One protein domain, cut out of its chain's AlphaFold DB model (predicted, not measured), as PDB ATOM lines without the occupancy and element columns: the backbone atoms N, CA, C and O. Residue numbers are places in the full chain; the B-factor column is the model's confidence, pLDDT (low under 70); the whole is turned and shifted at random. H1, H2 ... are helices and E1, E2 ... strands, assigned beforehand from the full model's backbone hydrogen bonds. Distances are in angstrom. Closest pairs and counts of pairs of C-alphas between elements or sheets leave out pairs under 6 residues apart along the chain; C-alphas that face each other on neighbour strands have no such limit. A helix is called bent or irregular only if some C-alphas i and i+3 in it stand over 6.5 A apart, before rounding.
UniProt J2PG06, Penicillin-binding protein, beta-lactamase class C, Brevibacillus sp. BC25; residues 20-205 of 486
ATOM      1  N   LEU A  20      38.528  -4.759 -47.990       88.44
ATOM      2  CA  LEU A  20      39.712  -5.378 -47.390       88.44
ATOM      3  C   LEU A  20      40.974  -4.564 -47.703       88.44
ATOM      4  O   LEU A  20      41.855  -4.452 -46.852       88.44
ATOM      5  N   GLY A  21      41.036  -3.947 -48.887       90.12
ATOM      6  CA  GLY A  21      42.103  -3.018 -49.252       90.12
ATOM      7  C   GLY A  21      42.210  -1.850 -48.269       90.12
ATOM      8  O   GLY A  21      43.300  -1.564 -47.773       90.12
ATOM      9  N   PHE A  22      41.082  -1.230 -47.911       92.31
ATOM     10  CA  PHE A  22      41.041  -0.148 -46.922       92.31
ATOM     11  C   PHE A  22      41.357  -0.625 -45.495       92.31
ATOM     12  O   PHE A  22      42.077   0.067 -44.773       92.31
ATOM     13  N   ILE A  23      40.920  -1.827 -45.095       92.00
ATOM     14  CA  ILE A  23      41.311  -2.434 -43.807       92.00
ATOM     15  C   ILE A  23      42.835  -2.600 -43.731       92.00
ATOM     16  O   ILE A  23      43.454  -2.216 -42.736       92.00
ATOM     17  N   ILE A  24      43.457  -3.125 -44.793       92.94
ATOM     18  CA  ILE A  24      44.915  -3.287 -44.869       92.94
ATOM     19  C   ILE A  24      45.613  -1.921 -44.816       92.94
ATOM     20  O   ILE A  24      46.600  -1.781 -44.099       92.94
ATOM     21  N   GLN A  25      45.099  -0.898 -45.506       94.25
ATOM     22  CA  GLN A  25      45.653   0.460 -45.435       94.25
ATOM     23  C   GLN A  25      45.594   1.037 -44.015       94.25
ATOM     24  O   GLN A  25      46.589   1.581 -43.534       94.25
ATOM     25  N   GLY A  26      44.473   0.879 -43.308       94.56
ATOM     26  CA  GLY A  26      44.372   1.305 -41.912       94.56
ATOM     27  C   GLY A  26      45.333   0.548 -40.990       94.56
ATOM     28  O   GLY A  26      45.940   1.158 -40.108       94.56
ATOM     29  N   TYR A  27      45.555  -0.746 -41.243       94.38
ATOM     30  CA  TYR A  27      46.579  -1.522 -40.542       94.38
ATOM     31  C   TYR A  27      47.999  -1.009 -40.829       94.38
ATOM     32  O   TYR A  27      48.794  -0.869 -39.904       94.38
ATOM     33  N   VAL A  28      48.321  -0.650 -42.077       97.00
ATOM     34  CA  VAL A  28      49.611  -0.021 -42.422       97.00
ATOM     35  C   VAL A  28      49.802   1.288 -41.653       97.00
ATOM     36  O   VAL A  28      50.871   1.504 -41.082       97.00
ATOM     37  N   VAL A  29      48.769   2.135 -41.573       96.38
ATOM     38  CA  VAL A  29      48.809   3.370 -40.770       96.38
ATOM     39  C   VAL A  29      49.097   3.062 -39.302       96.38
ATOM     40  O   VAL A  29      49.953   3.713 -38.708       96.38
ATOM     41  N   GLU A  30      48.435   2.060 -38.719       95.38
ATOM     42  CA  GLU A  30      48.673   1.640 -37.334       95.38
ATOM     43  C   GLU A  30      50.119   1.181 -37.104       95.38
ATOM     44  O   GLU A  30      50.759   1.629 -36.148       95.38
ATOM     45  N   GLN A  31      50.650   0.340 -37.997       97.62
ATOM     46  CA  GLN A  31      52.019  -0.171 -37.903       97.62
ATOM     47  C   GLN A  31      53.058   0.951 -38.015       97.62
ATOM     48  O   GLN A  31      53.989   1.011 -37.214       97.62
ATOM     49  N   VAL A  32      52.886   1.870 -38.968       98.06
ATOM     50  CA  VAL A  32      53.814   2.994 -39.177       98.06
ATOM     51  C   VAL A  32      53.718   4.018 -38.044       98.06
ATOM     52  O   VAL A  32      54.731   4.554 -37.599       98.06
ATOM     53  N   ALA A  33      52.510   4.299 -37.553       96.81
ATOM     54  CA  ALA A  33      52.297   5.281 -36.495       96.81
ATOM     55  C   ALA A  33      52.588   4.747 -35.081       96.81
ATOM     56  O   ALA A  33      52.655   5.546 -34.140       96.81
ATOM     57  N   GLY A  34      52.696   3.424 -34.910       97.12
ATOM     58  CA  GLY A  34      52.872   2.768 -33.613       97.12
ATOM     59  C   GLY A  34      51.693   2.972 -32.654       97.12
ATOM     60  O   GLY A  34      51.876   2.977 -31.436       97.12
ATOM     61  N   LYS A  35      50.484   3.221 -33.177       95.81
ATOM     62  CA  LYS A  35      49.271   3.458 -32.378       95.81
ATOM     63  C   LYS A  35      48.008   3.042 -33.138       95.81
ATOM     64  O   LYS A  35      48.016   3.137 -34.361       95.81
ATOM     65  N   PRO A  36      46.912   2.694 -32.431       93.69
ATOM     66  CA  PRO A  36      45.651   2.316 -33.064       93.69
ATOM     67  C   PRO A  36      45.175   3.329 -34.106       93.69
ATOM     68  O   PRO A  36      45.227   4.540 -33.852       93.69
ATOM     69  N   PHE A  37      44.672   2.834 -35.236       94.75
ATOM     70  CA  PHE A  37      44.218   3.645 -36.371       94.75
ATOM     71  C   PHE A  37      43.300   4.812 -35.959       94.75
ATOM     72  O   PHE A  37      43.585   5.974 -36.250       94.75
ATOM     73  N   GLY A  38      42.243   4.544 -35.192       93.62
ATOM     74  CA  GLY A  38      41.285   5.551 -34.739       93.62
ATOM     75  C   GLY A  38      41.911   6.605 -33.823       93.62
ATOM     76  O   GLY A  38      41.542   7.780 -33.887       93.62
ATOM     77  N   LYS A  39      42.924   6.239 -33.018       94.56
ATOM     78  CA  LYS A  39      43.702   7.221 -32.238       94.56
ATOM     79  C   LYS A  39      44.544   8.110 -33.147       94.56
ATOM     80  O   LYS A  39      44.579   9.319 -32.922       94.56
ATOM     81  N   TYR A  40      45.194   7.536 -34.159       96.94
ATOM     82  CA  TYR A  40      45.947   8.307 -35.146       96.94
ATOM     83  C   TYR A  40      45.045   9.314 -35.868       96.94
ATOM     84  O   TYR A  40      45.343  10.507 -35.848       96.94
ATOM     85  N   VAL A  41      43.904   8.872 -36.410       97.12
ATOM     86  CA  VAL A  41      42.953   9.755 -37.107       97.12
ATOM     87  C   VAL A  41      42.429  10.848 -36.173       97.12
ATOM     88  O   VAL A  41      42.399  12.025 -36.539       97.12
ATOM     89  N   LYS A  42      42.094  10.504 -34.926       96.38
ATOM     90  CA  LYS A  42      41.628  11.488 -33.944       96.38
ATOM     91  C   LYS A  42      42.669  12.567 -33.654       96.38
ATOM     92  O   LYS A  42      42.317  13.735 -33.511       96.38
ATOM     93  N   GLU A  43      43.943  12.199 -33.547       97.56
ATOM     94  CA  GLU A  43      45.039  13.127 -33.250       97.56
ATOM     95  C   GLU A  43      45.491  13.950 -34.455       97.56
ATOM     96  O   GLU A  43      45.820  15.123 -34.288       97.56
ATOM     97  N   ARG A  44      45.529  13.344 -35.643       97.56
ATOM     98  CA  ARG A  44      46.101  13.949 -36.854       97.56
ATOM     99  C   ARG A  44      45.074  14.619 -37.758       97.56
ATOM    100  O   ARG A  44      45.458  15.489 -38.526       97.56
ATOM    101  N   ILE A  45      43.796  14.255 -37.647       98.00
ATOM    102  CA  ILE A  45      42.727  14.768 -38.513       98.00
ATOM    103  C   ILE A  45      41.627  15.420 -37.673       98.00
ATOM    104  O   ILE A  45      41.420  16.629 -37.766       98.00
ATOM    105  N   PHE A  46      40.959  14.668 -36.791       98.19
ATOM    106  CA  PHE A  46      39.761  15.185 -36.118       98.19
ATOM    107  C   PHE A  46      40.062  16.349 -35.169       98.19
ATOM    108  O   PHE A  46      39.378  17.369 -35.215       98.19
ATOM    109  N   LYS A  47      41.091  16.238 -34.320       98.25
ATOM    110  CA  LYS A  47      41.474  17.320 -33.399       98.25
ATOM    111  C   LYS A  47      41.915  18.593 -34.140       98.25
ATOM    112  O   LYS A  47      41.348  19.636 -33.813       98.25
ATOM    113  N   PRO A  48      42.847  18.552 -35.119       98.44
ATOM    114  CA  PRO A  48      43.237  19.741 -35.881       98.44
ATOM    115  C   PRO A  48      42.068  20.425 -36.589       98.44
ATOM    116  O   PRO A  48      41.978  21.648 -36.572       98.44
ATOM    117  N   LEU A  49      41.139  19.647 -37.150       98.69
ATOM    118  CA  LEU A  49      39.955  20.187 -37.820       98.69
ATOM    119  C   LEU A  49      38.813  20.545 -36.861       98.69
ATOM    120  O   LEU A  49      37.789  21.063 -37.295       98.69
ATOM    121  N   GLY A  50      38.937  20.263 -35.563       98.25
ATOM    122  CA  GLY A  50      37.874  20.497 -34.588       98.25
ATOM    123  C   GLY A  50      36.620  19.640 -34.812       98.25
ATOM    124  O   GLY A  50      35.515  20.104 -34.516       98.25
ATOM    125  N   MET A  51      36.772  18.420 -35.333       98.19
ATOM    126  CA  MET A  51      35.708  17.427 -35.523       98.19
ATOM    127  C   MET A  51      35.422  16.696 -34.200       98.19
ATOM    128  O   MET A  51      36.022  15.669 -33.887       98.19
ATOM    129  N   LYS A  52      34.581  17.291 -33.346       96.00
ATOM    130  CA  LYS A  52      34.384  16.844 -31.949       96.00
ATOM    131  C   LYS A  52      33.376  15.701 -31.802       96.00
ATOM    132  O   LYS A  52      33.359  15.055 -30.758       96.00
ATOM    133  N   ASN A  53      32.560  15.469 -32.822       95.75
ATOM    134  CA  ASN A  53      31.496  14.472 -32.875       95.75
ATOM    135  C   ASN A  53      31.821  13.374 -33.900       95.75
ATOM    136  O   ASN A  53      30.907  12.777 -34.467       95.75
ATOM    137  N   SER A  54      33.113  13.125 -34.136       95.62
ATOM    138  CA  SER A  54      33.598  12.079 -35.034       95.62
ATOM    139  C   SER A  54      34.465  11.070 -34.289       95.62
ATOM    140  O   SER A  54      35.379  11.444 -33.547       95.62
ATOM    141  N   ASP A  55      34.180   9.783 -34.473       93.06
ATOM    142  CA  ASP A  55      34.943   8.686 -33.875       93.06
ATOM    143  C   ASP A  55      34.732   7.389 -34.679       93.06
ATOM    144  O   ASP A  55      33.744   7.250 -35.395       93.06
ATOM    145  N   PHE A  56      35.645   6.428 -34.543       90.62
ATOM    146  CA  PHE A  56      35.479   5.072 -35.093       90.62
ATOM    147  C   PHE A  56      34.841   4.115 -34.079       90.62
ATOM    148  O   PHE A  56      34.666   2.931 -34.354       90.62
ATOM    149  N   ARG A  57      34.527   4.608 -32.872       87.94
ATOM    150  CA  ARG A  57      33.923   3.830 -31.790       87.94
ATOM    151  C   ARG A  57      32.636   4.473 -31.289       87.94
ATOM    152  O   ARG A  57      32.526   5.695 -31.175       87.94
ATOM    153  N   LEU A  58      31.704   3.629 -30.850       86.62
ATOM    154  CA  LEU A  58      30.482   4.022 -30.139       86.62
ATOM    155  C   LEU A  58      30.789   4.458 -28.695       86.62
ATOM    156  O   LEU A  58      30.449   3.790 -27.722       86.62
ATOM    157  N   THR A  59      31.478   5.587 -28.545       87.25
ATOM    158  CA  THR A  59      31.706   6.208 -27.232       87.25
ATOM    159  C   THR A  59      30.391   6.748 -26.649       87.25
ATOM    160  O   THR A  59      29.483   7.079 -27.415       87.25
ATOM    161  N   PRO A  60      30.269   6.926 -25.316       88.94
ATOM    162  CA  PRO A  60      29.048   7.468 -24.711       88.94
ATOM    163  C   PRO A  60      28.588   8.806 -25.311       88.94
ATOM    164  O   PRO A  60      27.391   9.048 -25.442       88.94
ATOM    165  N   SER A  61      29.528   9.669 -25.717       88.62
ATOM    166  CA  SER A  61      29.213  10.937 -26.385       88.62
ATOM    167  C   SER A  61      28.634  10.745 -27.786       88.62
ATOM    168  O   SER A  61      27.702  11.457 -28.143       88.62
ATOM    169  N   ILE A  62      29.154   9.786 -28.560       90.06
ATOM    170  CA  ILE A  62      28.651   9.482 -29.907       90.06
ATOM    171  C   ILE A  62      27.269   8.832 -29.823       90.06
ATOM    172  O   ILE A  62      26.352   9.267 -30.510       90.06
ATOM    173  N   VAL A  63      27.088   7.859 -28.922       89.25
ATOM    174  CA  VAL A  63      25.805   7.160 -28.724       89.25
ATOM    175  C   VAL A  63      24.676   8.138 -28.388       89.25
ATOM    176  O   VAL A  63      23.566   7.985 -28.888       89.25
ATOM    177  N   LYS A  64      24.954   9.186 -27.601       91.06
ATOM    178  CA  LYS A  64      23.959  10.208 -27.241       91.06
ATOM    179  C   LYS A  64      23.413  10.987 -28.449       91.06
ATOM    180  O   LYS A  64      22.289  11.472 -28.383       91.06
ATOM    181  N   GLY A  65      24.210  11.143 -29.506       90.06
ATOM    182  CA  GLY A  65      23.845  11.878 -30.721       90.06
ATOM    183  C   GLY A  65      23.561  10.988 -31.931       90.06
ATOM    184  O   GLY A  65      23.408  11.509 -33.033       90.06
ATOM    185  N   LEU A  66      23.537   9.666 -31.753       91.38
ATOM    186  CA  LEU A  66      23.409   8.724 -32.855       91.38
ATOM    187  C   LEU A  66      21.982   8.725 -33.415       91.38
ATOM    188  O   LEU A  66      21.009   8.595 -32.672       91.38
ATOM    189  N   ALA A  67      21.857   8.839 -34.737       93.50
ATOM    190  CA  ALA A  67      20.569   8.715 -35.407       93.50
ATOM    191  C   ALA A  67      20.067   7.263 -35.346       93.50
ATOM    192  O   ALA A  67      20.840   6.329 -35.552       93.50
ATOM    193  N   VAL A  68      18.769   7.072 -35.095       94.06
ATOM    194  CA  VAL A  68      18.124   5.747 -35.144       94.06
ATOM    195  C   VAL A  68      18.064   5.286 -36.604       94.06
ATOM    196  O   VAL A  68      17.548   6.053 -37.413       94.06
ATOM    197  N   PRO A  69      18.564   4.094 -36.967       93.69
ATOM    198  CA  PRO A  69      18.463   3.590 -38.332       93.69
ATOM    199  C   PRO A  69      17.081   2.993 -38.603       93.69
ATOM    200  O   PRO A  69      16.480   2.369 -37.724       93.69
ATOM    201  N   TYR A  70      16.592   3.155 -39.832       93.81
ATOM    202  CA  TYR A  70      15.293   2.658 -40.284       93.81
ATOM    203  C   TYR A  70      15.413   1.843 -41.575       93.81
ATOM    204  O   TYR A  70      16.188   2.185 -42.466       93.81
ATOM    205  N   ASN A  71      14.591   0.803 -41.715       90.94
ATOM    206  CA  ASN A  71      14.470   0.067 -42.976       90.94
ATOM    207  C   ASN A  71      13.621   0.828 -44.018       90.94
ATOM    208  O   ASN A  71      13.064   1.897 -43.741       90.94
ATOM    209  N   ILE A  72      13.455   0.253 -45.215       90.25
ATOM    210  CA  ILE A  72      12.778   0.925 -46.338       90.25
ATOM    211  C   ILE A  72      11.306   1.266 -46.055       90.25
ATOM    212  O   ILE A  72      10.793   2.296 -46.504       90.25
ATOM    213  N   ILE A  73      10.639   0.477 -45.211       90.69
ATOM    214  CA  ILE A  73       9.255   0.724 -44.776       90.69
ATOM    215  C   ILE A  73       9.154   1.637 -43.541       90.69
ATOM    216  O   ILE A  73       8.055   1.902 -43.064       90.69
ATOM    217  N   GLY A  74      10.277   2.163 -43.038       92.44
ATOM    218  CA  GLY A  74      10.307   3.133 -41.940       92.44
ATOM    219  C   GLY A  74      10.208   2.520 -40.544       92.44
ATOM    220  O   GLY A  74       9.831   3.214 -39.602       92.44
ATOM    221  N   GLN A  75      10.535   1.236 -40.386       93.19
ATOM    222  CA  GLN A  75      10.633   0.601 -39.072       93.19
ATOM    223  C   GLN A  75      12.058   0.724 -38.524       93.19
ATOM    224  O   GLN A  75      13.008   0.558 -39.293       93.19
ATOM    225  N   PRO A  76      12.226   0.999 -37.218       94.88
ATOM    226  CA  PRO A  76      13.547   1.072 -36.614       94.88
ATOM    227  C   PRO A  76      14.228  -0.298 -36.658       94.88
ATOM    228  O   PRO A  76      13.593  -1.325 -36.408       94.88
ATOM    229  N   ILE A  77      15.526  -0.302 -36.939       90.06
ATOM    230  CA  ILE A  77      16.369  -1.502 -36.942       90.06
ATOM    231  C   ILE A  77      17.491  -1.370 -35.902       90.06
ATOM    232  O   ILE A  77      17.769  -0.263 -35.430       90.06
ATOM    233  N   PRO A  78      18.135  -2.478 -35.489       86.88
ATOM    234  CA  PRO A  78      19.284  -2.405 -34.599       86.88
ATOM    235  C   PRO A  78      20.397  -1.539 -35.192       86.88
ATOM    236  O   PRO A  78      20.686  -1.609 -36.384       86.88
ATOM    237  N   THR A  79      21.053  -0.746 -34.347       80.81
ATOM    238  CA  THR A  79      22.260  -0.024 -34.747       80.81
ATOM    239  C   THR A  79      23.305  -1.007 -35.252       80.81
ATOM    240  O   THR A  79      23.656  -1.960 -34.550       80.81
ATOM    241  N   TYR A  80      23.847  -0.734 -36.436       69.19
ATOM    242  CA  TYR A  80      25.034  -1.417 -36.924       69.19
ATOM    243  C   TYR A  80      26.204  -1.131 -35.973       69.19
ATOM    244  O   TYR A  80      26.776  -0.041 -35.967       69.19
ATOM    245  N   ALA A  81      26.522  -2.091 -35.106       60.88
ATOM    246  CA  ALA A  81      27.548  -1.950 -34.083       60.88
ATOM    247  C   ALA A  81      28.588  -3.065 -34.229       60.88
ATOM    248  O   ALA A  81      28.472  -4.128 -33.626       60.88
ATOM    249  N   MET A  82      29.649  -2.801 -34.991       60.16
ATOM    250  CA  MET A  82      30.862  -3.630 -34.998       60.16
ATOM    251  C   MET A  82      31.774  -3.223 -33.828       60.16
ATOM    252  O   MET A  82      32.886  -2.745 -34.010       60.16
ATOM    253  N   VAL A  83      31.287  -3.360 -32.594       56.56
ATOM    254  CA  VAL A  83      32.089  -3.119 -31.379       56.56
ATOM    255  C   VAL A  83      32.742  -4.444 -30.973       56.56
ATOM    256  O   VAL A  83      32.031  -5.446 -30.912       56.56
ATOM    257  N   PRO A  84      34.058  -4.499 -30.670       56.81
ATOM    258  CA  PRO A  84      34.981  -3.395 -30.363       56.81
ATOM    259  C   PRO A  84      35.940  -2.970 -31.498       56.81
ATOM    260  O   PRO A  84      36.966  -2.350 -31.213       56.81
ATOM    261  N   THR A  85      35.656  -3.306 -32.756       72.69
ATOM    262  CA  THR A  85      36.623  -3.185 -33.860       72.69
ATOM    263  C   THR A  85      36.547  -1.823 -34.556       72.69
ATOM    264  O   THR A  85      35.477  -1.381 -34.959       72.69
ATOM    265  N   GLU A  86      37.690  -1.154 -34.734       83.88
ATOM    266  CA  GLU A  86      37.795   0.012 -35.622       83.88
ATOM    267  C   GLU A  86      37.852  -0.470 -37.075       83.88
ATOM    268  O   GLU A  86      38.650  -1.349 -37.396       83.88
ATOM    269  N   LEU A  87      37.013   0.103 -37.939       86.94
ATOM    270  CA  LEU A  87      36.881  -0.299 -39.341       86.94
ATOM    271  C   LEU A  87      37.306   0.853 -40.264       86.94
ATOM    272  O   LEU A  87      36.505   1.758 -40.520       86.94
ATOM    273  N   PRO A  88      38.564   0.861 -40.743       91.69
ATOM    274  CA  PRO A  88      39.067   1.877 -41.669       91.69
ATOM    275  C   PRO A  88      38.284   1.979 -42.988       91.69
ATOM    276  O   PRO A  88      38.333   3.011 -43.647       91.69
ATOM    277  N   ASP A  89      37.562   0.924 -43.364       90.31
ATOM    278  CA  ASP A  89      36.807   0.762 -44.607       90.31
ATOM    279  C   ASP A  89      35.370   1.312 -44.566       90.31
ATOM    280  O   ASP A  89      34.723   1.398 -45.607       90.31
ATOM    281  N   GLY A  90      34.863   1.714 -43.394       88.62
ATOM    282  CA  GLY A  90      33.495   2.244 -43.292       88.62
ATOM    283  C   GLY A  90      32.941   2.479 -41.885       88.62
ATOM    284  O   GLY A  90      31.750   2.731 -41.740       88.62
ATOM    285  N   GLY A  91      33.759   2.394 -40.831       88.56
ATOM    286  CA  GLY A  91      33.301   2.490 -39.437       88.56
ATOM    287  C   GLY A  91      33.257   3.896 -38.841       88.56
ATOM    288  O   GLY A  91      33.056   4.028 -37.634       88.56
ATOM    289  N   MET A  92      33.508   4.945 -39.628       91.88
ATOM    290  CA  MET A  92      33.528   6.311 -39.107       91.88
ATOM    291  C   MET A  92      32.107   6.801 -38.815       91.88
ATOM    292  O   MET A  92      31.260   6.867 -39.700       91.88
ATOM    293  N   LEU A  93      31.878   7.234 -37.581       92.00
ATOM    294  CA  LEU A  93      30.672   7.935 -37.154       92.00
ATOM    295  C   LEU A  93      30.973   9.431 -37.154       92.00
ATOM    296  O   LEU A  93      32.043   9.839 -36.700       92.00
ATOM    297  N   SER A  94      30.067  10.255 -37.678       95.31
ATOM    298  CA  SER A  94      30.289  11.700 -37.797       95.31
ATOM    299  C   SER A  94      28.975  12.482 -37.868       95.31
ATOM    300  O   SER A  94      27.885  11.915 -37.848       95.31
ATOM    301  N   THR A  95      29.084  13.806 -37.968       95.88
ATOM    302  CA  THR A  95      27.965  14.732 -38.192       95.88
ATOM    303  C   THR A  95      28.208  15.545 -39.457       95.88
ATOM    304  O   THR A  95      29.357  15.739 -39.858       95.88
ATOM    305  N   GLY A  96      27.147  16.099 -40.053       96.50
ATOM    306  CA  GLY A  96      27.288  16.989 -41.213       96.50
ATOM    307  C   GLY A  96      28.211  18.183 -40.940       96.50
ATOM    308  O   GLY A  96      29.047  18.517 -41.773       96.50
ATOM    309  N   SER A  97      28.146  18.776 -39.742       97.19
ATOM    310  CA  SER A  97      29.010  19.905 -39.369       97.19
ATOM    311  C   SER A  97      30.491  19.539 -39.250       97.19
ATOM    312  O   SER A  97      31.342  20.381 -39.525       97.19
ATOM    313  N   ASP A  98      30.820  18.318 -38.830       98.31
ATOM    314  CA  ASP A  98      32.213  17.867 -38.765       98.31
ATOM    315  C   ASP A  98      32.728  17.436 -40.140       98.31
ATOM    316  O   ASP A  98      33.848  17.789 -40.508       98.31
ATOM    317  N   MET A  99      31.891  16.782 -40.949       98.38
ATOM    318  CA  MET A  99      32.239  16.463 -42.335       98.38
ATOM    319  C   MET A  99      32.430  17.715 -43.194       98.38
ATOM    320  O   MET A  99      33.363  17.753 -43.987       98.38
ATOM    321  N   ALA A 100      31.661  18.784 -42.974       98.50
ATOM    322  CA  ALA A 100      31.888  20.060 -43.654       98.50
ATOM    323  C   ALA A 100      33.315  20.599 -43.422       98.50
ATOM    324  O   ALA A 100      33.953  21.080 -44.354       98.50
ATOM    325  N   LYS A 101      33.863  20.463 -42.206       98.69
ATOM    326  CA  LYS A 101      35.243  20.880 -41.886       98.69
ATOM    327  C   LYS A 101      36.276  20.037 -42.630       98.69
ATOM    328  O   LYS A 101      37.239  20.585 -43.163       98.69
ATOM    329  N   PHE A 102      36.055  18.725 -42.687       98.38
ATOM    330  CA  PHE A 102      36.885  17.794 -43.453       98.38
ATOM    331  C   PHE A 102      36.887  18.128 -44.950       98.38
ATOM    332  O   PHE A 102      37.945  18.220 -45.570       98.38
ATOM    333  N   MET A 103      35.715  18.403 -45.515       98.50
ATOM    334  CA  MET A 103      35.569  18.758 -46.925       98.50
ATOM    335  C   MET A 103      36.208  20.105 -47.256       98.50
ATOM    336  O   MET A 103      36.921  20.206 -48.249       98.50
ATOM    337  N   ILE A 104      36.031  21.123 -46.404       98.50
ATOM    338  CA  ILE A 104      36.710  22.416 -46.569       98.50
ATOM    339  C   ILE A 104      38.229  22.225 -46.546       98.50
ATOM    340  O   ILE A 104      38.918  22.844 -47.352       98.50
ATOM    341  N   ALA A 105      38.755  21.350 -45.681       98.38
ATOM    342  CA  ALA A 105      40.181  21.045 -45.667       98.38
ATOM    343  C   ALA A 105      40.656  20.450 -46.999       98.38
ATOM    344  O   ALA A 105      41.663  20.904 -47.534       98.38
ATOM    345  N   HIS A 106      39.914  19.502 -47.577       97.88
ATOM    346  CA  HIS A 106      40.228  18.954 -48.900       97.88
ATOM    347  C   HIS A 106      40.156  20.005 -50.018       97.88
ATOM    348  O   HIS A 106      41.072  20.078 -50.833       97.88
ATOM    349  N   LEU A 107      39.122  20.853 -50.035       97.81
ATOM    350  CA  LEU A 107      38.964  21.926 -51.032       97.81
ATOM    351  C   LEU A 107      40.044  23.012 -50.902       97.81
ATOM    352  O   LEU A 107      40.410  23.654 -51.883       97.81
ATOM    353  N   ASN A 108      40.595  23.185 -49.699       97.38
ATOM    354  CA  ASN A 108      41.712  24.080 -49.404       97.38
ATOM    355  C   ASN A 108      43.044  23.326 -49.267       97.38
ATOM    356  O   ASN A 108      43.889  23.708 -48.454       97.38
ATOM    357  N   LYS A 109      43.249  22.276 -50.072       96.31
ATOM    358  CA  LYS A 109      44.566  21.640 -50.263       96.31
ATOM    359  C   LYS A 109      45.186  21.131 -48.952       96.31
ATOM    360  O   LYS A 109      46.371  21.306 -48.692       96.31
ATOM    361  N   GLY A 110      44.348  20.559 -48.093       97.00
ATOM    362  CA  GLY A 110      44.728  19.993 -46.802       97.00
ATOM    363  C   GLY A 110      44.610  20.925 -45.597       97.00
ATOM    364  O   GLY A 110      45.077  20.547 -44.518       97.00
ATOM    365  N   LYS A 111      44.009  22.118 -45.735       98.06
ATOM    366  CA  LYS A 111      44.018  23.154 -44.686       98.06
ATOM    367  C   LYS A 111      42.643  23.664 -44.264       98.06
ATOM    368  O   LYS A 111      41.787  23.955 -45.091       98.06
ATOM    369  N   LEU A 112      42.471  23.899 -42.965       97.88
ATOM    370  CA  LEU A 112      41.316  24.602 -42.397       97.88
ATOM    371  C   LEU A 112      41.790  25.679 -41.416       97.88
ATOM    372  O   LEU A 112      42.220  25.379 -40.301       97.88
ATOM    373  N   GLY A 113      41.714  26.946 -41.827       95.88
ATOM    374  CA  GLY A 113      42.309  28.046 -41.065       95.88
ATOM    375  C   GLY A 113      43.815  27.825 -40.893       95.88
ATOM    376  O   GLY A 113      44.534  27.690 -41.879       95.88
ATOM    377  N   ASN A 114      44.277  27.738 -39.644       96.00
ATOM    378  CA  ASN A 114      45.684  27.463 -39.319       96.00
ATOM    379  C   ASN A 114      46.010  25.961 -39.208       96.00
ATOM    380  O   ASN A 114      47.164  25.606 -38.972       96.00
ATOM    381  N   ALA A 115      45.015  25.075 -39.319       97.62
ATOM    382  CA  ALA A 115      45.232  23.634 -39.263       97.62
ATOM    383  C   ALA A 115      45.642  23.095 -40.638       97.62
ATOM    384  O   ALA A 115      45.008  23.424 -41.639       97.62
ATOM    385  N   THR A 116      46.641  22.214 -40.663       97.62
ATOM    386  CA  THR A 116      47.089  21.478 -41.855       97.62
ATOM    387  C   THR A 116      47.060  19.987 -41.535       97.62
ATOM    388  O   THR A 116      47.708  19.564 -40.577       97.62
ATOM    389  N   ILE A 117      46.307  19.204 -42.309       97.44
ATOM    390  CA  ILE A 117      46.216  17.739 -42.157       97.44
ATOM    391  C   ILE A 117      46.962  16.970 -43.254       97.44
ATOM    392  O   ILE A 117      47.252  15.792 -43.073       97.44
ATOM    393  N   MET A 118      47.285  17.629 -44.368       95.75
ATOM    394  CA  MET A 118      48.082  17.086 -45.471       95.75
ATOM    395  C   MET A 118      48.764  18.224 -46.240       95.75
ATOM    396  O   MET A 118      48.308  19.369 -46.184       95.75
ATOM    397  N   GLU A 119      49.859  17.906 -46.924       97.44
ATOM    398  CA  GLU A 119      50.539  18.819 -47.849       97.44
ATOM    399  C   GLU A 119      49.688  19.050 -49.107       97.44
ATOM    400  O   GLU A 119      48.823  18.234 -49.441       97.44
ATOM    401  N   GLU A 120      49.931  20.153 -49.817       96.94
ATOM    402  CA  GLU A 120      49.165  20.514 -51.017       96.94
ATOM    403  C   GLU A 120      49.340  19.467 -52.123       96.94
ATOM    404  O   GLU A 120      48.368  19.046 -52.748       96.94
ATOM    405  N   GLU A 121      50.566  18.987 -52.302       97.62
ATOM    406  CA  GLU A 121      50.938  17.953 -53.261       97.62
ATOM    407  C   GLU A 121      50.272  16.617 -52.914       97.62
ATOM    408  O   GLU A 121      49.805  15.902 -53.799       97.62
ATOM    409  N   THR A 122      50.155  16.308 -51.617       96.50
ATOM    410  CA  THR A 122      49.443  15.113 -51.145       96.50
ATOM    411  C   THR A 122      47.947  15.215 -51.445       96.50
ATOM    412  O   THR A 122      47.357  14.259 -51.942       96.50
ATOM    413  N   ALA A 123      47.328  16.373 -51.190       95.00
ATOM    414  CA  ALA A 123      45.919  16.594 -51.508       95.00
ATOM    415  C   ALA A 123      45.654  16.470 -53.018       95.00
ATOM    416  O   ALA A 123      44.699  15.809 -53.423       95.00
ATOM    417  N   ALA A 124      46.528  17.048 -53.847       94.94
ATOM    418  CA  ALA A 124      46.436  16.946 -55.300       94.94
ATOM    419  C   ALA A 124      46.567  15.493 -55.785       94.94
ATOM    420  O   ALA A 124      45.771  15.051 -56.612       94.94
ATOM    421  N   GLU A 125      47.512  14.724 -55.237       96.06
ATOM    422  CA  GLU A 125      47.692  13.317 -55.610       96.06
ATOM    423  C   GLU A 125      46.522  12.434 -55.157       96.06
ATOM    424  O   GLU A 125      46.147  11.494 -55.864       96.06
ATOM    425  N   MET A 126      45.892  12.757 -54.021       95.44
ATOM    426  CA  MET A 126      44.665  12.086 -53.587       95.44
ATOM    427  C   MET A 126      43.491  12.325 -54.537       95.44
ATOM    428  O   MET A 126      42.648  11.445 -54.689       95.44
ATOM    429  N   HIS A 127      43.419  13.506 -55.156       94.44
ATOM    430  CA  HIS A 127      42.311  13.927 -56.022       94.44
ATOM    431  C   HIS A 127      42.540  13.663 -57.512       94.44
ATOM    432  O   HIS A 127      41.640  13.943 -58.300       94.44
ATOM    433  N   ARG A 128      43.724  13.193 -57.915       92.38
ATOM    434  CA  ARG A 128      44.067  12.881 -59.311       92.38
ATOM    435  C   ARG A 128      43.533  11.497 -59.729       92.38
ATOM    436  O   ARG A 128      43.545  10.582 -58.909       92.38
ATOM    437  N   PRO A 129      43.158  11.278 -61.006       90.75
ATOM    438  CA  PRO A 129      42.822   9.941 -61.493       90.75
ATOM    439  C   PRO A 129      44.036   9.006 -61.473       90.75
ATOM    440  O   PRO A 129      45.081   9.342 -62.034       90.75
ATOM    441  N   HIS A 130      43.900   7.824 -60.867       89.38
ATOM    442  CA  HIS A 130      44.992   6.835 -60.775       89.38
ATOM    443  C   HIS A 130      44.861   5.679 -61.755       89.38
ATOM    444  O   HIS A 130      45.860   5.200 -62.283       89.38
ATOM    445  N   LEU A 131      43.633   5.237 -62.003       86.56
ATOM    446  CA  LEU A 131      43.347   4.144 -62.914       86.56
ATOM    447  C   LEU A 131      42.108   4.486 -63.733       86.56
ATOM    448  O   LEU A 131      41.113   4.982 -63.196       86.56
ATOM    449  N   SER A 132      42.187   4.221 -65.031       88.56
ATOM    450  CA  SER A 132      41.092   4.407 -65.970       88.56
ATOM    451  C   SER A 132      41.045   3.258 -66.967       88.56
ATOM    452  O   SER A 132      42.079   2.732 -67.377       88.56
ATOM    453  N   VAL A 133      39.833   2.849 -67.348       90.31
ATOM    454  CA  VAL A 133      39.642   1.871 -68.435       90.31
ATOM    455  C   VAL A 133      40.028   2.492 -69.784       90.31
ATOM    456  O   VAL A 133      40.453   1.802 -70.705       90.31
ATOM    457  N   HIS A 134      39.891   3.818 -69.877       91.94
ATOM    458  CA  HIS A 134      40.138   4.633 -71.052       91.94
ATOM    459  C   HIS A 134      40.564   6.045 -70.605       91.94
ATOM    460  O   HIS A 134      39.968   6.577 -69.667       91.94
ATOM    461  N   PRO A 135      41.522   6.718 -71.271       89.62
ATOM    462  CA  PRO A 135      42.046   8.019 -70.829       89.62
ATOM    463  C   PRO A 135      41.004   9.134 -70.630       89.62
ATOM    464  O   PRO A 135      41.238  10.064 -69.867       89.62
ATOM    465  N   LYS A 136      39.853   9.052 -71.311       89.75
ATOM    466  CA  LYS A 136      38.734  10.015 -71.196       89.75
ATOM    467  C   LYS A 136      37.595   9.568 -70.269       89.75
ATOM    468  O   LYS A 136      36.521  10.181 -70.289       89.75
ATOM    469  N   LEU A 137      37.813   8.497 -69.506       89.50
ATOM    470  CA  LEU A 137      36.854   7.927 -68.567       89.50
ATOM    471  C   LEU A 137      37.567   7.557 -67.263       89.50
ATOM    472  O   LEU A 137      38.081   6.452 -67.105       89.50
ATOM    473  N   ASN A 138      37.622   8.516 -66.342       88.38
ATOM    474  CA  ASN A 138      38.222   8.316 -65.027       88.38
ATOM    475  C   ASN A 138      37.333   7.407 -64.169       88.38
ATOM    476  O   ASN A 138      36.111   7.522 -64.205       88.38
ATOM    477  N   ASN A 139      37.949   6.526 -63.377       86.69
ATOM    478  CA  ASN A 139      37.233   5.627 -62.470       86.69
ATOM    479  C   ASN A 139      37.385   6.058 -61.011       86.69
ATOM    480  O   ASN A 139      36.401   6.274 -60.310       86.69
ATOM    481  N   MET A 140      38.635   6.203 -60.562       89.31
ATOM    482  CA  MET A 140      38.961   6.366 -59.146       89.31
ATOM    483  C   MET A 140      40.141   7.311 -58.891       89.31
ATOM    484  O   MET A 140      41.059   7.429 -59.712       89.31
ATOM    485  N   ALA A 141      40.134   7.911 -57.702       91.19
ATOM    486  CA  ALA A 141      41.241   8.626 -57.068       91.19
ATOM    487  C   ALA A 141      41.481   8.063 -55.647       91.19
ATOM    488  O   ALA A 141      40.715   7.226 -55.167       91.19
ATOM    489  N   LEU A 142      42.546   8.452 -54.944       92.94
ATOM    490  CA  LEU A 142      42.863   7.827 -53.648       92.94
ATOM    491  C   LEU A 142      41.827   8.218 -52.582       92.94
ATOM    492  O   LEU A 142      41.873   9.309 -52.017       92.94
ATOM    493  N   GLY A 143      40.900   7.300 -52.298       90.88
ATOM    494  CA  GLY A 143      39.788   7.518 -51.369       90.88
ATOM    495  C   GLY A 143      38.566   8.213 -51.980       90.88
ATOM    496  O   GLY A 143      37.649   8.539 -51.230       90.88
ATOM    497  N   PHE A 144      38.530   8.415 -53.303       93.06
ATOM    498  CA  PHE A 144      37.410   9.034 -54.025       93.06
ATOM    499  C   PHE A 144      37.132   8.332 -55.362       93.06
ATOM    500  O   PHE A 144      37.955   7.584 -55.890       93.06
ATOM    501  N   GLU A 145      35.970   8.607 -55.935       90.88
ATOM    502  CA  GLU A 145      35.475   8.052 -57.194       90.88
ATOM    503  C   GLU A 145      35.105   9.181 -58.171       90.88
ATOM    504  O   GLU A 145      34.852  10.315 -57.760       90.88
ATOM    505  N   TYR A 146      35.070   8.863 -59.468       88.12
ATOM    506  CA  TYR A 146      34.585   9.747 -60.544       88.12
ATOM    507  C   TYR A 146      33.254   9.256 -61.116       88.12
ATOM    508  O   TYR A 146      32.986   9.386 -62.309       88.12
ATOM    509  N   GLY A 147      32.440   8.619 -60.286       79.12
ATOM    510  CA  GLY A 147      31.169   8.065 -60.708       79.12
ATOM    511  C   GLY A 147      30.164   9.116 -61.166       79.12
ATOM    512  O   GLY A 147      30.326  10.307 -60.897       79.12
ATOM    513  N   ASN A 148      29.119   8.664 -61.866       78.88
ATOM    514  CA  ASN A 148      27.873   9.412 -62.055       78.88
ATOM    515  C   ASN A 148      28.001  10.835 -62.648       78.88
ATOM    516  O   ASN A 148      27.185  11.713 -62.357       78.88
ATOM    517  N   GLN A 149      29.007  11.080 -63.492       83.31
ATOM    518  CA  GLN A 149      29.334  12.424 -63.989       83.31
ATOM    519  C   GLN A 149      28.196  13.078 -64.791       83.31
ATOM    520  O   GLN A 149      28.086  14.308 -64.834       83.31
ATOM    521  N   GLN A 150      27.287  12.286 -65.367       83.31
ATOM    522  CA  GLN A 150      26.075  12.770 -66.030       83.31
ATOM    523  C   GLN A 150      25.160  13.610 -65.121       83.31
ATOM    524  O   GLN A 150      24.405  14.456 -65.627       83.31
ATOM    525  N   ASN A 151      25.249  13.408 -63.800       86.94
ATOM    526  CA  ASN A 151      24.464  14.111 -62.786       86.94
ATOM    527  C   ASN A 151      25.044  15.485 -62.408       86.94
ATOM    528  O   ASN A 151      24.392  16.227 -61.676       86.94
ATOM    529  N   TYR A 152      26.244  15.833 -62.889       91.38
ATOM    530  CA  TYR A 152      27.000  17.001 -62.411       91.38
ATOM    531  C   TYR A 152      27.097  18.139 -63.413       91.38
ATOM    532  O   TYR A 152      27.903  19.046 -63.257       91.38
ATOM    533  N   ASN A 153      26.265  18.119 -64.451       91.81
ATOM    534  CA  ASN A 153      26.123  19.240 -65.379       91.81
ATOM    535  C   ASN A 153      27.442  19.698 -66.038       91.81
ATOM    536  O   ASN A 153      27.568  20.842 -66.467       91.81
ATOM    537  N   GLY A 154      28.400  18.774 -66.180       88.88
ATOM    538  CA  GLY A 154      29.723  19.025 -66.757       88.88
ATOM    539  C   GLY A 154      30.773  19.536 -65.767       88.88
ATOM    540  O   GLY A 154      31.903  19.768 -66.183       88.88
ATOM    541  N   GLN A 155      30.420  19.693 -64.489       92.75
ATOM    542  CA  GLN A 155      31.353  20.041 -63.421       92.75
ATOM    543  C   GLN A 155      32.312  18.886 -63.123       92.75
ATOM    544  O   GLN A 155      31.920  17.719 -63.155       92.75
ATOM    545  N   TYR A 156      33.557  19.219 -62.784       91.69
ATOM    546  CA  TYR A 156      34.521  18.242 -62.287       91.69
ATOM    547  C   TYR A 156      34.215  17.903 -60.823       91.69
ATOM    548  O   TYR A 156      34.382  18.740 -59.932       91.69
ATOM    549  N   VAL A 157      33.766  16.668 -60.581       94.19
ATOM    550  CA  VAL A 157      33.355  16.197 -59.253       94.19
ATOM    551  C   VAL A 157      34.094  14.921 -58.885       94.19
ATOM    552  O   VAL A 157      34.106  13.957 -59.653       94.19
ATOM    553  N   ILE A 158      34.659  14.913 -57.678       94.44
ATOM    554  CA  ILE A 158      35.108  13.695 -56.998       94.44
ATOM    555  C   ILE A 158      34.133  13.376 -55.870       94.44
ATOM    556  O   ILE A 158      33.687  14.269 -55.140       94.44
ATOM    557  N   GLU A 159      33.794  12.101 -55.731       94.50
ATOM    558  CA  GLU A 159      32.737  11.669 -54.827       94.50
ATOM    559  C   GLU A 159      33.131  10.487 -53.952       94.50
ATOM    560  O   GLU A 159      34.107   9.780 -54.207       94.50
ATOM    561  N   LYS A 160      32.352  10.276 -52.891       94.25
ATOM    562  CA  LYS A 160      32.363   9.029 -52.138       94.25
ATOM    563  C   LYS A 160      30.972   8.726 -51.591       94.25
ATOM    564  O   LYS A 160      30.393   9.532 -50.859       94.25
ATOM    565  N   GLY A 161      30.472   7.538 -51.922       92.62
ATOM    566  CA  GLY A 161      29.308   6.931 -51.281       92.62
ATOM    567  C   GLY A 161      29.688   6.101 -50.052       92.62
ATOM    568  O   GLY A 161      30.822   5.621 -49.931       92.62
ATOM    569  N   GLY A 162      28.724   5.925 -49.154       91.56
ATOM    570  CA  GLY A 162      28.806   5.004 -48.026       91.56
ATOM    571  C   GLY A 162      27.425   4.473 -47.668       91.56
ATOM    572  O   GLY A 162      26.489   5.256 -47.503       91.56
ATOM    573  N   ASP A 163      27.318   3.154 -47.539       89.44
ATOM    574  CA  ASP A 163      26.054   2.451 -47.363       89.44
ATOM    575  C   ASP A 163      26.206   1.388 -46.272       89.44
ATOM    576  O   ASP A 163      27.056   0.498 -46.344       89.44
ATOM    577  N   LEU A 164      25.376   1.514 -45.243       87.50
ATOM    578  CA  LEU A 164      25.145   0.531 -44.195       87.50
ATOM    579  C   LEU A 164      23.636   0.416 -44.001       87.50
ATOM    580  O   LEU A 164      22.896   1.340 -44.323       87.50
ATOM    581  N   GLN A 165      23.176  -0.692 -43.427       85.81
ATOM    582  CA  GLN A 165      21.751  -0.862 -43.158       85.81
ATOM    583  C   GLN A 165      21.218   0.302 -42.306       85.81
ATOM    584  O   GLN A 165      21.698   0.555 -41.197       85.81
ATOM    585  N   GLY A 166      20.237   1.015 -42.845       90.25
ATOM    586  CA  GLY A 166      19.609   2.190 -42.269       90.25
ATOM    587  C   GLY A 166      20.493   3.432 -42.217       90.25
ATOM    588  O   GLY A 166      20.118   4.362 -41.510       90.25
ATOM    589  N   TYR A 167      21.630   3.481 -42.921       92.00
ATOM    590  CA  TYR A 167      22.485   4.665 -43.044       92.00
ATOM    591  C   TYR A 167      23.066   4.795 -44.459       92.00
ATOM    592  O   TYR A 167      23.898   3.993 -44.877       92.00
ATOM    593  N   HIS A 168      22.725   5.876 -45.161       94.06
ATOM    594  CA  HIS A 168      23.225   6.146 -46.514       94.06
ATOM    595  C   HIS A 168      23.825   7.538 -46.579       94.06
ATOM    596  O   HIS A 168      23.196   8.521 -46.189       94.06
ATOM    597  N   THR A 169      25.056   7.629 -47.068       95.44
ATOM    598  CA  THR A 169      25.834   8.868 -47.108       95.44
ATOM    599  C   THR A 169      26.373   9.129 -48.507       95.44
ATOM    600  O   THR A 169      26.801   8.206 -49.195       95.44
ATOM    601  N   GLY A 170      26.333  10.385 -48.936       96.00
ATOM    602  CA  GLY A 170      26.971  10.870 -50.154       96.00
ATOM    603  C   GLY A 170      27.823  12.092 -49.837       96.00
ATOM    604  O   GLY A 170      27.391  12.987 -49.103       96.00
ATOM    605  N   MET A 171      29.041  12.108 -50.364       97.12
ATOM    606  CA  MET A 171      29.977  13.219 -50.260       97.12
ATOM    607  C   MET A 171      30.457  13.593 -51.658       97.12
ATOM    608  O   MET A 171      31.007  12.745 -52.354       97.12
ATOM    609  N   TRP A 172      30.310  14.862 -52.033       97.50
ATOM    610  CA  TRP A 172      30.778  15.403 -53.309       97.50
ATOM    611  C   TRP A 172      31.649  16.622 -53.068       97.50
ATOM    612  O   TRP A 172      31.278  17.523 -52.312       97.50
ATOM    613  N   LEU A 173      32.799  16.661 -53.731       97.75
ATOM    614  CA  LEU A 173      33.647  17.840 -53.817       97.75
ATOM    615  C   LEU A 173      33.616  18.335 -55.257       97.75
ATOM    616  O   LEU A 173      33.786  17.540 -56.179       97.75
ATOM    617  N   ILE A 174      33.437  19.643 -55.423       97.00
ATOM    618  CA  ILE A 174      33.511  20.364 -56.694       97.00
ATOM    619  C   ILE A 174      34.726  21.298 -56.582       97.00
ATOM    620  O   ILE A 174      34.576  22.452 -56.166       97.00
ATOM    621  N   PRO A 175      35.956  20.799 -56.820       95.25
ATOM    622  CA  PRO A 175      37.173  21.524 -56.463       95.25
ATOM    623  C   PRO A 175      37.312  22.869 -57.175       95.25
ATOM    624  O   PRO A 175      37.719  23.844 -56.543       95.25
ATOM    625  N   GLU A 176      36.933  22.935 -58.454       94.62
ATOM    626  CA  GLU A 176      37.001  24.160 -59.265       94.62
ATOM    627  C   GLU A 176      36.107  25.270 -58.693       94.62
ATOM    628  O   GLU A 176      36.503  26.433 -58.644       94.62
ATOM    629  N   GLU A 177      34.958  24.882 -58.141       96.69
ATOM    630  CA  GLU A 177      33.968  25.781 -57.546       96.69
ATOM    631  C   GLU A 177      34.174  25.995 -56.038       96.69
ATOM    632  O   GLU A 177      33.494  26.810 -55.415       96.69
ATOM    633  N   LYS A 178      35.117  25.268 -55.421       96.56
ATOM    634  CA  LYS A 178      35.360  25.251 -53.965       96.56
ATOM    635  C   LYS A 178      34.104  24.927 -53.150       96.56
ATOM    636  O   LYS A 178      33.910  25.453 -52.052       96.56
ATOM    637  N   VAL A 179      33.269  24.029 -53.671       98.19
ATOM    638  CA  VAL A 179      32.017  23.605 -53.035       98.19
ATOM    639  C   VAL A 179      32.097  22.155 -52.583       98.19
ATOM    640  O   VAL A 179      32.661  21.295 -53.255       98.19
ATOM    641  N   GLY A 180      31.519  21.892 -51.413       98.00
ATOM    642  CA  GLY A 180      31.370  20.562 -50.849       98.00
ATOM    643  C   GLY A 180      29.922  20.296 -50.454       98.00
ATOM    644  O   GLY A 180      29.321  21.112 -49.756       98.00
ATOM    645  N   VAL A 181      29.374  19.154 -50.867       98.06
ATOM    646  CA  VAL A 181      28.031  18.696 -50.490       98.06
ATOM    647  C   VAL A 181      28.132  17.386 -49.712       98.06
ATOM    648  O   VAL A 181      28.715  16.417 -50.192       98.06
ATOM    649  N   PHE A 182      27.561  17.349 -48.509       98.12
ATOM    650  CA  PHE A 182      27.478  16.146 -47.681       98.12
ATOM    651  C   PHE A 182      26.026  15.872 -47.313       98.12
ATOM    652  O   PHE A 182      25.356  16.727 -46.733       98.12
ATOM    653  N   VAL A 183      25.554  14.670 -47.623       97.00
ATOM    654  CA  VAL A 183      24.196  14.214 -47.327       97.00
ATOM    655  C   VAL A 183      24.302  12.896 -46.587       97.00
ATOM    656  O   VAL A 183      24.991  11.992 -47.041       97.00
ATOM    657  N   THR A 184      23.606  12.772 -45.463       95.31
ATOM    658  CA  THR A 184      23.474  11.507 -44.740       95.31
ATOM    659  C   THR A 184      22.021  11.314 -44.333       95.31
ATOM    660  O   THR A 184      21.368  12.267 -43.899       95.31
ATOM    661  N   VAL A 185      21.499  10.105 -44.518       95.44
ATOM    662  CA  VAL A 185      20.127   9.726 -44.172       95.44
ATOM    663  C   VAL A 185      20.125   8.432 -43.381       95.44
ATOM    664  O   VAL A 185      20.969   7.569 -43.590       95.44
ATOM    665  N   ASN A 186      19.170   8.303 -42.467       94.94
ATOM    666  CA  ASN A 186      19.055   7.181 -41.542       94.94
ATOM    667  C   ASN A 186      17.909   6.219 -41.910       94.94
ATOM    668  O   ASN A 186      17.266   5.649 -41.030       94.94
ATOM    669  N   LYS A 187      17.598   6.088 -43.202       93.31
ATOM    670  CA  LYS A 187      16.559   5.198 -43.726       93.31
ATOM    671  C   LYS A 187      17.051   4.549 -45.014       93.31
ATOM    672  O   LYS A 187      17.603   5.282 -45.829       93.31
ATOM    673  N   ASP A 188      16.769   3.258 -45.213       90.62
ATOM    674  CA  ASP A 188      17.006   2.525 -46.473       90.62
ATOM    675  C   ASP A 188      16.178   3.092 -47.638       90.62
ATOM    676  O   ASP A 188      15.160   2.533 -48.044       90.62
ATOM    677  N   TYR A 189      16.565   4.268 -48.124       88.62
ATOM    678  CA  TYR A 189      15.891   5.009 -49.180       88.62
ATOM    679  C   TYR A 189      16.878   5.942 -49.888       88.62
ATOM    680  O   TYR A 189      17.603   6.706 -49.245       88.62
ATOM    681  N   GLU A 190      16.877   5.920 -51.218       89.19
ATOM    682  CA  GLU A 190      17.816   6.692 -52.030       89.19
ATOM    683  C   GLU A 190      17.275   8.100 -52.340       89.19
ATOM    684  O   GLU A 190      16.381   8.281 -53.164       89.19
ATOM    685  N   ILE A 191      17.831   9.115 -51.669       93.12
ATOM    686  CA  ILE A 191      17.544  10.546 -51.904       93.12
ATOM    687  C   ILE A 191      18.794  11.354 -52.284       93.12
ATOM    688  O   ILE A 191      18.685  12.494 -52.735       93.12
ATOM    689  N   ARG A 192      19.984  10.772 -52.124       93.88
ATOM    690  CA  ARG A 192      21.289  11.397 -52.356       93.88
ATOM    691  C   ARG A 192      21.417  11.844 -53.810       93.88
ATOM    692  O   ARG A 192      21.714  13.012 -54.051       93.88
ATOM    693  N   ILE A 193      21.126  10.951 -54.761       91.88
ATOM    694  CA  ILE A 193      21.253  11.227 -56.201       91.88
ATOM    695  C   ILE A 193      20.224  12.261 -56.701       91.88
ATOM    696  O   ILE A 193      20.634  13.248 -57.319       91.88
ATOM    697  N   PRO A 194      18.910  12.135 -56.415       94.50
ATOM    698  CA  PRO A 194      17.947  13.180 -56.765       94.50
ATOM    699  C   PRO A 194      18.297  14.549 -56.170       94.50
ATOM    700  O   PRO A 194      18.144  15.569 -56.845       94.50
ATOM    701  N   LEU A 195      18.792  14.581 -54.927       95.94
ATOM    702  CA  LEU A 195      19.152  15.820 -54.243       95.94
ATOM    703  C   LEU A 195      20.382  16.491 -54.863       95.94
ATOM    704  O   LEU A 195      20.324  17.690 -55.136       95.94
ATOM    705  N   ILE A 196      21.470  15.753 -55.121       95.69
ATOM    706  CA  ILE A 196      22.657  16.344 -55.761       95.69
ATOM    707  C   ILE A 196      22.342  16.799 -57.187       95.69
ATOM    708  O   ILE A 196      22.782  17.870 -57.588       95.69
ATOM    709  N   LYS A 197      21.502  16.064 -57.926       95.00
ATOM    710  CA  LYS A 197      21.052  16.494 -59.252       95.00
ATOM    711  C   LYS A 197      20.250  17.795 -59.175       95.00
ATOM    712  O   LYS A 197      20.529  18.718 -59.929       95.00
ATOM    713  N   ALA A 198      19.304  17.911 -58.239       96.50
ATOM    714  CA  ALA A 198      18.553  19.152 -58.038       96.50
ATOM    715  C   ALA A 198      19.461  20.324 -57.619       96.50
ATOM    716  O   ALA A 198      19.270  21.450 -58.074       96.50
ATOM    717  N   PHE A 199      20.470  20.058 -56.785       97.06
ATOM    718  CA  PHE A 199      21.489  21.036 -56.411       97.06
ATOM    719  C   PHE A 199      22.283  21.515 -57.637       97.06
ATOM    720  O   PHE A 199      22.411  22.720 -57.851       97.06
ATOM    721  N   MET A 200      22.759  20.591 -58.473       96.31
ATOM    722  CA  MET A 200      23.491  20.910 -59.701       96.31
ATOM    723  C   MET A 200      22.612  21.665 -60.698       96.31
ATOM    724  O   MET A 200      23.049  22.666 -61.249       96.31
ATOM    725  N   ASP A 201      21.359  21.254 -60.888       95.12
ATOM    726  CA  ASP A 201      20.413  21.925 -61.787       95.12
ATOM    727  C   ASP A 201      20.115  23.370 -61.340       95.12
ATOM    728  O   ASP A 201      19.880  24.236 -62.182       95.12
ATOM    729  N   HIS A 202      20.162  23.654 -60.034       96.38
ATOM    730  CA  HIS A 202      19.931  24.994 -59.490       96.38
ATOM    731  C   HIS A 202      21.177  25.894 -59.520       96.38
ATOM    732  O   HIS A 202      21.085  27.043 -59.949       96.38
ATOM    733  N   TYR A 203      22.327  25.400 -59.049       96.62
ATOM    734  CA  TYR A 203      23.539  26.215 -58.870       96.62
ATOM    735  C   TYR A 203      24.504  26.158 -60.059       96.62
ATOM    736  O   TYR A 203      25.234  27.117 -60.300       96.62
ATOM    737  N   TYR A 204      24.484  25.060 -60.818       95.31
ATOM    738  CA  TYR A 204      25.355  24.799 -61.967       95.31
ATOM    739  C   TYR A 204      24.535  24.276 -63.156       95.31
ATOM    740  O   TYR A 204      24.770  23.157 -63.627       95.31
ATOM    741  N   PRO A 205      23.517  25.021 -63.624       93.06
ATOM    742  CA  PRO A 205      22.644  24.548 -64.691       93.06
ATOM    743  C   PRO A 205      23.455  24.192 -65.942       93.06
ATOM    744  O   PRO A 205      24.387  24.909 -66.314       93.06
TER     745      PRO A 205
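Overview. This is residues 20 to 205 of the 486 residues of the protein "Penicillin-binding protein, beta-lactamase class C" of Brevibacillus sp. BC25 (UniProt J2PG06). A narrow antiparallel sheet of three long strands, E3, E4 and E5, has one helix over each face, H4 on one and H7 on the other. H1 and H2 make a corner beyond H4, the small hairpin E1 and E2 lies away from the sheet, and a long loop, residues 65 to 95, joins H3 to H4. The printed part has 186 residues with seven named helices and five named strands, in the order H1 H2 H3 H4 H5 E1 E2 H6 E3 E4 E5 H7, a mixed class. It is compact, with a radius of gyration of the C-alphas of 17.0 A and spans of 45 by 44 by 34 A.

Along the chain. H1, residues 20 to 33, begins at C-alpha 20 (39.712, -5.378, -47.390) and is 19.8 A long. H2 is residues 37 to 49, 17.1 A, and only just irregular: C-alphas 44 and 47 are 6.7 A apart. H3 is residues 60 to 64, H4 96 to 107, 16.0 A, and H5 120 to 127. E1, residues 131 to 134, and E2, 137 to 141, precede H6, 149 to 152. E3, residues 158 to 164, is 20.9 A long, E4, 167 to 174, 23.5 A, and E5, 179 to 185, 20.3 A. H7, residues 192 to 203, is 16.3 A long and ends at C-alpha 203 (23.539, 26.215, -58.870).

Arrangement. H1 and H2 touch, about perpendicular at 78 degrees; their closest C-alphas, of Glu 30 and Phe 37, are 5.0 A apart. H2 and H4 only just touch, with 3 pairs of C-alphas within 8 A, the closest those of Leu 49 and Lys 101, 6.3 A. H3 is apart from H2 and H4. H4 is on the sheet, over E5, at a height of 8.3 A; the closest C-alphas of H4 and E5 are those of Met 103 and Gly 180, 6.0 A. H4 and H5 are close but not clearly touching, with C-alphas 106 and 123 6.7 A apart. In the hairpin E1 and E2, N 137 and O 134 are 2.9 A apart. E3, E4 and E5 form a meander, each strand the antiparallel neighbour of the one before, with N 160 and O 171 at 2.9 A and N 170 and O 183 at 2.8 A. H7 is on the opposite face from H4, at a height of 10.5 A, and touches H6, with C-alphas 151 and 197 closest at 5.5 A. Every O i to N i+4 pair is within hydrogen-bond range in H1, H3, H5 and H7, against 6 of 9 in H2 and 7 of 8 in H4; H6 is too short for such a pair.

Size, cuts and confidence. The farthest C-alphas, of Gly 34 and Pro 205, are 48.5 A apart. The printed part has no cut. The links H3 to H4 and H4 to H5 are long. Mean pLDDT of the printed part is 92.5; residues 80 to 84 are under 70.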